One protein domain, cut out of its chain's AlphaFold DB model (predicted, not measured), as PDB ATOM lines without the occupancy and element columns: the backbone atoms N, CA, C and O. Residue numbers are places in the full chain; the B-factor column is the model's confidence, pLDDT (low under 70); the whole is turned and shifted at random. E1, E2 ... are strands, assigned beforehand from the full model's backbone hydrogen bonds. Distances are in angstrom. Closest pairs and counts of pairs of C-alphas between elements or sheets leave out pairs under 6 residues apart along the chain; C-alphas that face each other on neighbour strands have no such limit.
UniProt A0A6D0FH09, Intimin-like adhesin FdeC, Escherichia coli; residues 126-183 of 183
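Overview. This is residues 126 to 183 of the 183 residues of the protein "Intimin-like adhesin FdeC" of Escherichia coli (UniProt A0A6D0FH09). With little regular structure, the domain is a slender two-stranded hairpin, E1 and E2, whose long loop sticks out at residues 139 to 147, and residues 156 to 183 turn and fold back along it as an unnamed tail. The printed part has 58 residues, no named helix and two antiparallel strands, E1 then E2; the class is all strand, with 8 residues in named elements. It is loose, with a radius of gyration of the C-alphas of 14.3 A, and elongated, spanning 40 by 25 by 20 A.

Along the chain. E1, residues 132 to 135, starts at C-alpha 132 (85.837, -35.563, -12.989) and is 10.3 A long. E2, residues 152 to 155, is 10.0 A long and ends at C-alpha 155 (82.657, -37.120, -16.749).

Arrangement. E1 and E2 form an antiparallel hairpin, 162 degrees between their directions. C-alphas 133 and 154 face each other at 4.5 A. N 134 and O 153, 2.9 A apart, are within hydrogen-bond range.

Size, cuts and confidence. The farthest C-alphas, Asp 145 and Glu 160, are 41.3 A apart. The link E1 to E2, 16 residues, is long. The printed part has no cut. Residues 176 to 181 stand free. Residues 138 to 140 and 176 to 183 have pLDDT under 70.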
ATOM      1  N   MET A 126      75.964 -41.275  -9.664       91.81
ATOM      2  CA  MET A 126      77.314 -40.733  -9.729       91.81
ATOM      3  C   MET A 126      78.043 -40.883  -8.393       91.81
ATOM      4  O   MET A 126      77.541 -40.488  -7.336       91.81
ATOM      5  N   ASP A 127      79.266 -41.389  -8.462       91.81
ATOM      6  CA  ASP A 127      80.259 -41.276  -7.407       91.81
ATOM      7  C   ASP A 127      81.070 -39.998  -7.638       91.81
ATOM      8  O   ASP A 127      81.805 -39.859  -8.619       91.81
ATOM      9  N   VAL A 128      80.910 -39.033  -6.732       88.25
ATOM     10  CA  VAL A 128      81.568 -37.723  -6.823       88.25
ATOM     11  C   VAL A 128      83.090 -37.846  -6.732       88.25
ATOM     12  O   VAL A 128      83.783 -37.045  -7.350       88.25
ATOM     13  N   ALA A 129      83.613 -38.818  -5.981       92.06
ATOM     14  CA  ALA A 129      85.052 -38.992  -5.806       92.06
ATOM     15  C   ALA A 129      85.719 -39.576  -7.059       92.06
ATOM     16  O   ALA A 129      86.864 -39.238  -7.351       92.06
ATOM     17  N   ASN A 130      84.996 -40.415  -7.805       92.69
ATOM     18  CA  ASN A 130      85.498 -41.022  -9.042       92.69
ATOM     19  C   ASN A 130      85.195 -40.185 -10.295       92.69
ATOM     20  O   ASN A 130      85.826 -40.370 -11.336       92.69
ATOM     21  N   SER A 131      84.229 -39.271 -10.215       93.31
ATOM     22  CA  SER A 131      83.853 -38.395 -11.326       93.31
ATOM     23  C   SER A 131      84.813 -37.217 -11.475       93.31
ATOM     24  O   SER A 131      85.421 -36.754 -10.513       93.31
ATOM     25  N   THR A 132      84.933 -36.688 -12.695       93.06
ATOM     26  CA  THR A 132      85.837 -35.563 -12.989       93.06
ATOM     27  C   THR A 132      85.090 -34.390 -13.601       93.06
ATOM     28  O   THR A 132      84.222 -34.571 -14.453       93.06
ATOM     29  N   LEU A 133      85.445 -33.177 -13.180       90.50
ATOM     30  CA  LEU A 133      84.981 -31.929 -13.776       90.50
ATOM     31  C   LEU A 133      86.195 -31.154 -14.282       90.50
ATOM     32  O   LEU A 133      87.113 -30.876 -13.513       90.50
ATOM     33  N   SER A 134      86.194 -30.803 -15.564       89.12
ATOM     34  CA  SER A 134      87.236 -29.992 -16.187       89.12
ATOM     35  C   SER A 134      86.640 -28.804 -16.934       89.12
ATOM     36  O   SER A 134      85.483 -28.824 -17.354       89.12
ATOM     37  N   ALA A 135      87.444 -27.759 -17.095       86.12
ATOM     38  CA  ALA A 135      87.134 -26.600 -17.916       86.12
ATOM     39  C   ALA A 135      88.161 -26.504 -19.044       86.12
ATOM     40  O   ALA A 135      89.341 -26.799 -18.840       86.12
ATOM     41  N   ASN A 136      87.737 -26.079 -20.231       84.06
ATOM     42  CA  ASN A 136      88.650 -25.749 -21.327       84.06
ATOM     43  C   ASN A 136      89.231 -24.328 -21.163       84.06
ATOM     44  O   ASN A 136      89.163 -23.505 -22.076       84.06
ATOM     45  N   GLU A 137      89.766 -24.008 -19.988       72.75
ATOM     46  CA  GLU A 137      90.347 -22.689 -19.747       72.75
ATOM     47  C   GLU A 137      91.737 -22.550 -20.396       72.75
ATOM     48  O   GLU A 137      92.519 -23.507 -20.412       72.75
ATOM     49  N   PRO A 138      92.095 -21.360 -20.913       60.88
ATOM     50  CA  PRO A 138      93.486 -20.990 -21.093       60.88
ATOM     51  C   PRO A 138      94.146 -20.873 -19.716       60.88
ATOM     52  O   PRO A 138      93.534 -20.430 -18.751       60.88
ATOM     53  N   SER A 139      95.418 -21.241 -19.615       59.75
ATOM     54  CA  SER A 139      96.192 -21.075 -18.385       59.75
ATOM     55  C   SER A 139      96.364 -19.582 -18.047       59.75
ATOM     56  O   SER A 139      97.255 -18.944 -18.609       59.75
ATOM     57  N   GLY A 140      95.536 -19.013 -17.161       69.06
ATOM     58  CA  GLY A 140      95.713 -17.648 -16.639       69.06
ATOM     59  C   GLY A 140      94.433 -16.949 -16.169       69.06
ATOM     60  O   GLY A 140      93.340 -17.494 -16.283       69.06
ATOM     61  N   ASP A 141      94.590 -15.725 -15.652       73.31
ATOM     62  CA  ASP A 141      93.472 -14.857 -15.259       73.31
ATOM     63  C   ASP A 141      92.633 -14.449 -16.477       73.31
ATOM     64  O   ASP A 141      93.160 -14.115 -17.543       73.31
ATOM     65  N   VAL A 142      91.312 -14.430 -16.299       72.50
ATOM     66  CA  VAL A 142      90.342 -14.092 -17.346       72.50
ATOM     67  C   VAL A 142      89.562 -12.843 -16.944       72.50
ATOM     68  O   VAL A 142      89.199 -12.659 -15.784       72.50
ATOM     69  N   VAL A 143      89.286 -11.974 -17.917       77.94
ATOM     70  CA  VAL A 143      88.466 -10.776 -17.717       77.94
ATOM     71  C   VAL A 143      86.989 -11.169 -17.631       77.94
ATOM     72  O   VAL A 143      86.464 -11.812 -18.525       77.94
ATOM     73  N   ALA A 144      86.283 -10.747 -16.582       76.25
ATOM     74  CA  ALA A 144      84.848 -11.003 -16.423       76.25
ATOM     75  C   ALA A 144      83.980  -9.991 -17.207       76.25
ATOM     76  O   ALA A 144      83.134  -9.312 -16.629       76.25
ATOM     77  N   ASP A 145      84.207  -9.851 -18.517       83.25
ATOM     78  CA  ASP A 145      83.466  -8.923 -19.394       83.25
ATOM     79  C   ASP A 145      82.233  -9.558 -20.070       83.25
ATOM     80  O   ASP A 145      81.477  -8.874 -20.759       83.25
ATOM     81  N   GLY A 146      82.018 -10.861 -19.855       82.50
ATOM     82  CA  GLY A 146      80.927 -11.631 -20.453       82.50
ATOM     83  C   GLY A 146      81.168 -12.052 -21.907       82.50
ATOM     84  O   GLY A 146      80.255 -12.594 -22.525       82.50
ATOM     85  N   GLN A 147      82.368 -11.824 -22.453       83.81
ATOM     86  CA  GLN A 147      82.703 -12.108 -23.849       83.81
ATOM     87  C   GLN A 147      83.396 -13.463 -24.025       83.81
ATOM     88  O   GLN A 147      83.256 -14.079 -25.086       83.81
ATOM     89  N   GLN A 148      84.134 -13.953 -23.021       82.06
ATOM     90  CA  GLN A 148      84.674 -15.314 -23.054       82.06
ATOM     91  C   GLN A 148      83.618 -16.346 -22.643       82.06
ATOM     92  O   GLN A 148      82.886 -16.171 -21.669       82.06
ATOM     93  N   ALA A 149      83.588 -17.465 -23.368       81.19
ATOM     94  CA  ALA A 149      82.781 -18.631 -23.038       81.19
ATOM     95  C   ALA A 149      83.685 -19.842 -22.800       81.19
ATOM     96  O   ALA A 149      84.571 -20.131 -23.607       81.19
ATOM     97  N   TYR A 150      83.407 -20.568 -21.718       81.88
ATOM     98  CA  TYR A 150      84.095 -21.803 -21.359       81.88
ATOM     99  C   TYR A 150      83.139 -22.987 -21.418       81.88
ATOM    100  O   TYR A 150      81.990 -22.923 -20.980       81.88
ATOM    101  N   THR A 151      83.646 -24.087 -21.950       85.81
ATOM    102  CA  THR A 151      83.021 -25.399 -21.925       85.81
ATOM    103  C   THR A 151      83.487 -26.137 -20.679       85.81
ATOM    104  O   THR A 151      84.652 -26.527 -20.561       85.81
ATOM    105  N   LEU A 152      82.548 -26.377 -19.768       86.75
ATOM    106  CA  LEU A 152      82.730 -27.308 -18.661       86.75
ATOM    107  C   LEU A 152      82.384 -28.724 -19.125       86.75
ATOM    108  O   LEU A 152      81.324 -28.950 -19.709       86.75
ATOM    109  N   THR A 153      83.267 -29.676 -18.842       89.94
ATOM    110  CA  THR A 153      83.075 -31.095 -19.150       89.94
ATOM    111  C   THR A 153      83.029 -31.889 -17.850       89.94
ATOM    112  O   THR A 153      84.024 -31.977 -17.133       89.94
ATOM    113  N   LEU A 154      81.866 -32.470 -17.549       90.62
ATOM    114  CA  LEU A 154      81.694 -33.429 -16.460       90.62
ATOM    115  C   LEU A 154      81.736 -34.850 -17.031       90.62
ATOM    116  O   LEU A 154      80.899 -35.205 -17.859       90.62
ATOM    117  N   THR A 155      82.657 -35.669 -16.533       92.69
ATOM    118  CA  THR A 155      82.657 -37.120 -16.749       92.69
ATOM    119  C   THR A 155      82.120 -37.784 -15.487       92.69
ATOM    120  O   THR A 155      82.846 -37.922 -14.501       92.69
ATOM    121  N   ALA A 156      80.834 -38.135 -15.509       92.06
ATOM    122  CA  ALA A 156      80.141 -38.776 -14.396       92.06
ATOM    123  C   ALA A 156      80.285 -40.301 -14.472       92.06
ATOM    124  O   ALA A 156      79.903 -40.910 -15.474       92.06
ATOM    125  N   VAL A 157      80.798 -40.909 -13.406       94.06
ATOM    126  CA  VAL A 157      80.927 -42.366 -13.262       94.06
ATOM    127  C   VAL A 157      80.372 -42.830 -11.919       94.06
ATOM    128  O   VAL A 157      80.241 -42.026 -10.997       94.06
ATOM    129  N   ASP A 158      80.019 -44.107 -11.810       91.19
ATOM    130  CA  ASP A 158      79.615 -44.739 -10.552       91.19
ATOM    131  C   ASP A 158      80.834 -45.185  -9.713       91.19
ATOM    132  O   ASP A 158      81.997 -44.926 -10.048       91.19
ATOM    133  N   SER A 159      80.580 -45.857  -8.588       89.38
ATOM    134  CA  SER A 159      81.631 -46.352  -7.688       89.38
ATOM    135  C   SER A 159      82.513 -47.444  -8.307       89.38
ATOM    136  O   SER A 159      83.608 -47.694  -7.811       89.38
ATOM    137  N   GLU A 160      82.046 -48.100  -9.369       91.31
ATOM    138  CA  GLU A 160      82.777 -49.131 -10.114       91.31
ATOM    139  C   GLU A 160      83.521 -48.545 -11.330       91.31
ATOM    140  O   GLU A 160      84.298 -49.244 -11.980       91.31
ATOM    141  N   GLY A 161      83.330 -47.252 -11.615       90.25
ATOM    142  CA  GLY A 161      83.924 -46.554 -12.751       90.25
ATOM    143  C   GLY A 161      83.105 -46.649 -14.040       90.25
ATOM    144  O   GLY A 161      83.590 -46.229 -15.093       90.25
ATOM    145  N   ASN A 162      81.871 -47.158 -13.992       91.75
ATOM    146  CA  ASN A 162      81.000 -47.204 -15.163       91.75
ATOM    147  C   ASN A 162      80.391 -45.819 -15.433       91.75
ATOM    148  O   ASN A 162      80.034 -45.110 -14.490       91.75
ATOM    149  N   PRO A 163      80.217 -45.415 -16.704       91.06
ATOM    150  CA  PRO A 163      79.624 -44.126 -17.039       91.06
ATOM    151  C   PRO A 163      78.160 -44.035 -16.589       91.06
ATOM    152  O   PRO A 163      77.338 -44.900 -16.899       91.06
ATOM    153  N   VAL A 164      77.815 -42.932 -15.925       90.69
ATOM    154  CA  VAL A 164      76.443 -42.639 -15.495       90.69
ATOM    155  C   VAL A 164      75.710 -41.860 -16.580       90.69
ATOM    156  O   VAL A 164      76.189 -40.844 -17.085       90.69
ATOM    157  N   THR A 165      74.511 -42.320 -16.936       88.44
ATOM    158  CA  THR A 165      73.672 -41.711 -17.979       88.44
ATOM    159  C   THR A 165      72.324 -41.253 -17.415       88.44
ATOM    160  O   THR A 165      71.946 -41.596 -16.300       88.44
ATOM    161  N   GLY A 166      71.593 -40.413 -18.156       85.44
ATOM    162  CA  GLY A 166      70.244 -39.973 -17.764       85.44
ATOM    163  C   GLY A 166      70.181 -38.874 -16.690       85.44
ATOM    164  O   GLY A 166      69.087 -38.423 -16.353       85.44
ATOM    165  N   GLU A 167      71.323 -38.392 -16.187       85.94
ATOM    166  CA  GLU A 167      71.381 -37.322 -15.175       85.94
ATOM    167  C   GLU A 167      71.542 -35.911 -15.747       85.94
ATOM    168  O   GLU A 167      71.212 -34.940 -15.068       85.94
ATOM    169  N   ALA A 168      71.993 -35.776 -16.999       82.25
ATOM    170  CA  ALA A 168      72.413 -34.494 -17.574       82.25
ATOM    171  C   ALA A 168      71.362 -33.372 -17.450       82.25
ATOM    172  O   ALA A 168      71.690 -32.253 -17.068       82.25
ATOM    173  N   SER A 169      70.078 -33.671 -17.679       79.81
ATOM    174  CA  SER A 169      68.967 -32.700 -17.593       79.81
ATOM    175  C   SER A 169      68.615 -32.254 -16.161       79.81
ATOM    176  O   SER A 169      67.713 -31.433 -15.939       79.81
ATOM    177  N   ARG A 170      69.280 -32.837 -15.161       78.00
ATOM    178  CA  ARG A 170      69.091 -32.575 -13.730       78.00
ATOM    179  C   ARG A 170      70.321 -31.929 -13.096       78.00
ATOM    180  O   ARG A 170      70.208 -31.451 -11.969       78.00
ATOM    181  N   LEU A 171      71.442 -31.872 -13.812       82.25
ATOM    182  CA  LEU A 171      72.648 -31.196 -13.356       82.25
ATOM    183  C   LEU A 171      72.453 -29.678 -13.368       82.25
ATOM    184  O   LEU A 171      71.847 -29.107 -14.276       82.25
ATOM    185  N   ARG A 172      72.998 -29.023 -12.345       81.38
ATOM    186  CA  ARG A 172      73.102 -27.569 -12.256       81.38
ATOM    187  C   ARG A 172      74.513 -27.230 -11.813       81.38
ATOM    188  O   ARG A 172      74.909 -27.592 -10.708       81.38
ATOM    189  N   PHE A 173      75.231 -26.489 -12.646       78.88
ATOM    190  CA  PHE A 173      76.462 -25.838 -12.225       78.88
ATOM    191  C   PHE A 173      76.095 -24.588 -11.431       78.88
ATOM    192  O   PHE A 173      75.283 -23.774 -11.875       78.88
ATOM    193  N   VAL A 174      76.636 -24.480 -10.223       77.31
ATOM    194  CA  VAL A 174      76.476 -23.299  -9.379       77.31
ATOM    195  C   VAL A 174      77.855 -22.663  -9.269       77.31
ATOM    196  O   VAL A 174      78.696 -23.220  -8.562       77.31
ATOM    197  N   PRO A 175      78.120 -21.547  -9.968       71.31
ATOM    198  CA  PRO A 175      79.325 -20.783  -9.696       71.31
ATOM    199  C   PRO A 175      79.293 -20.330  -8.230       71.31
ATOM    200  O   PRO A 175      78.259 -19.895  -7.717       71.31
ATOM    201  N   GLN A 176      80.410 -20.511  -7.538       65.31
ATOM    202  CA  GLN A 176      80.636 -20.004  -6.190       65.31
ATOM    203  C   GLN A 176      81.772 -18.996  -6.310       65.31
ATOM    204  O   GLN A 176      82.877 -19.371  -6.697       65.31
ATOM    205  N   ASP A 177      81.517 -17.730  -6.012       66.81
ATOM    206  CA  ASP A 177      82.592 -16.785  -5.759       66.81
ATOM    207  C   ASP A 177      83.013 -16.899  -4.283       66.81
ATOM    208  O   ASP A 177      82.247 -17.292  -3.401       66.81
ATOM    209  N   THR A 178      84.258 -16.556  -3.972       59.81
ATOM    210  CA  THR A 178      84.734 -16.545  -2.577       59.81
ATOM    211  C   THR A 178      84.113 -15.388  -1.764       59.81
ATOM    212  O   THR A 178      84.328 -15.306  -0.559       59.81
ATOM    213  N   ASN A 179      83.317 -14.519  -2.409       58.69
ATOM    214  CA  ASN A 179      82.666 -13.341  -1.826       58.69
ATOM    215  C   ASN A 179      81.147 -13.500  -1.588       58.69
ATOM    216  O   ASN A 179      80.525 -12.589  -1.042       58.69
ATOM    217  N   GLY A 180      80.541 -14.641  -1.934       42.38
ATOM    218  CA  GLY A 180      79.137 -14.950  -1.649       42.38
ATOM    219  C   GLY A 180      78.097 -14.323  -2.591       42.38
ATOM    220  O   GLY A 180      76.904 -14.385  -2.284       42.38
ATOM    221  N   VAL A 181      78.484 -13.740  -3.726       40.31
ATOM    222  CA  VAL A 181      77.547 -13.312  -4.768       40.31
ATOM    223  C   VAL A 181      77.161 -14.519  -5.620       40.31
ATOM    224  O   VAL A 181      77.882 -14.985  -6.498       40.31
ATOM    225  N   THR A 182      75.954 -15.021  -5.370       44.06
ATOM    226  CA  THR A 182      75.295 -15.935  -6.306       44.06
ATOM    227  C   THR A 182      74.771 -15.099  -7.474       44.06
ATOM    228  O   THR A 182      73.926 -14.232  -7.248       44.06
ATOM    229  N   VAL A 183      75.287 -15.318  -8.688       47.84
ATOM    230  CA  VAL A 183      74.737 -14.731  -9.928       47.84
ATOM    231  C   VAL A 183      73.396 -15.376 -10.271       47.84
ATOM    232  O   VAL A 183      73.275 -16.616 -10.108       47.84
TER     233      VAL A 183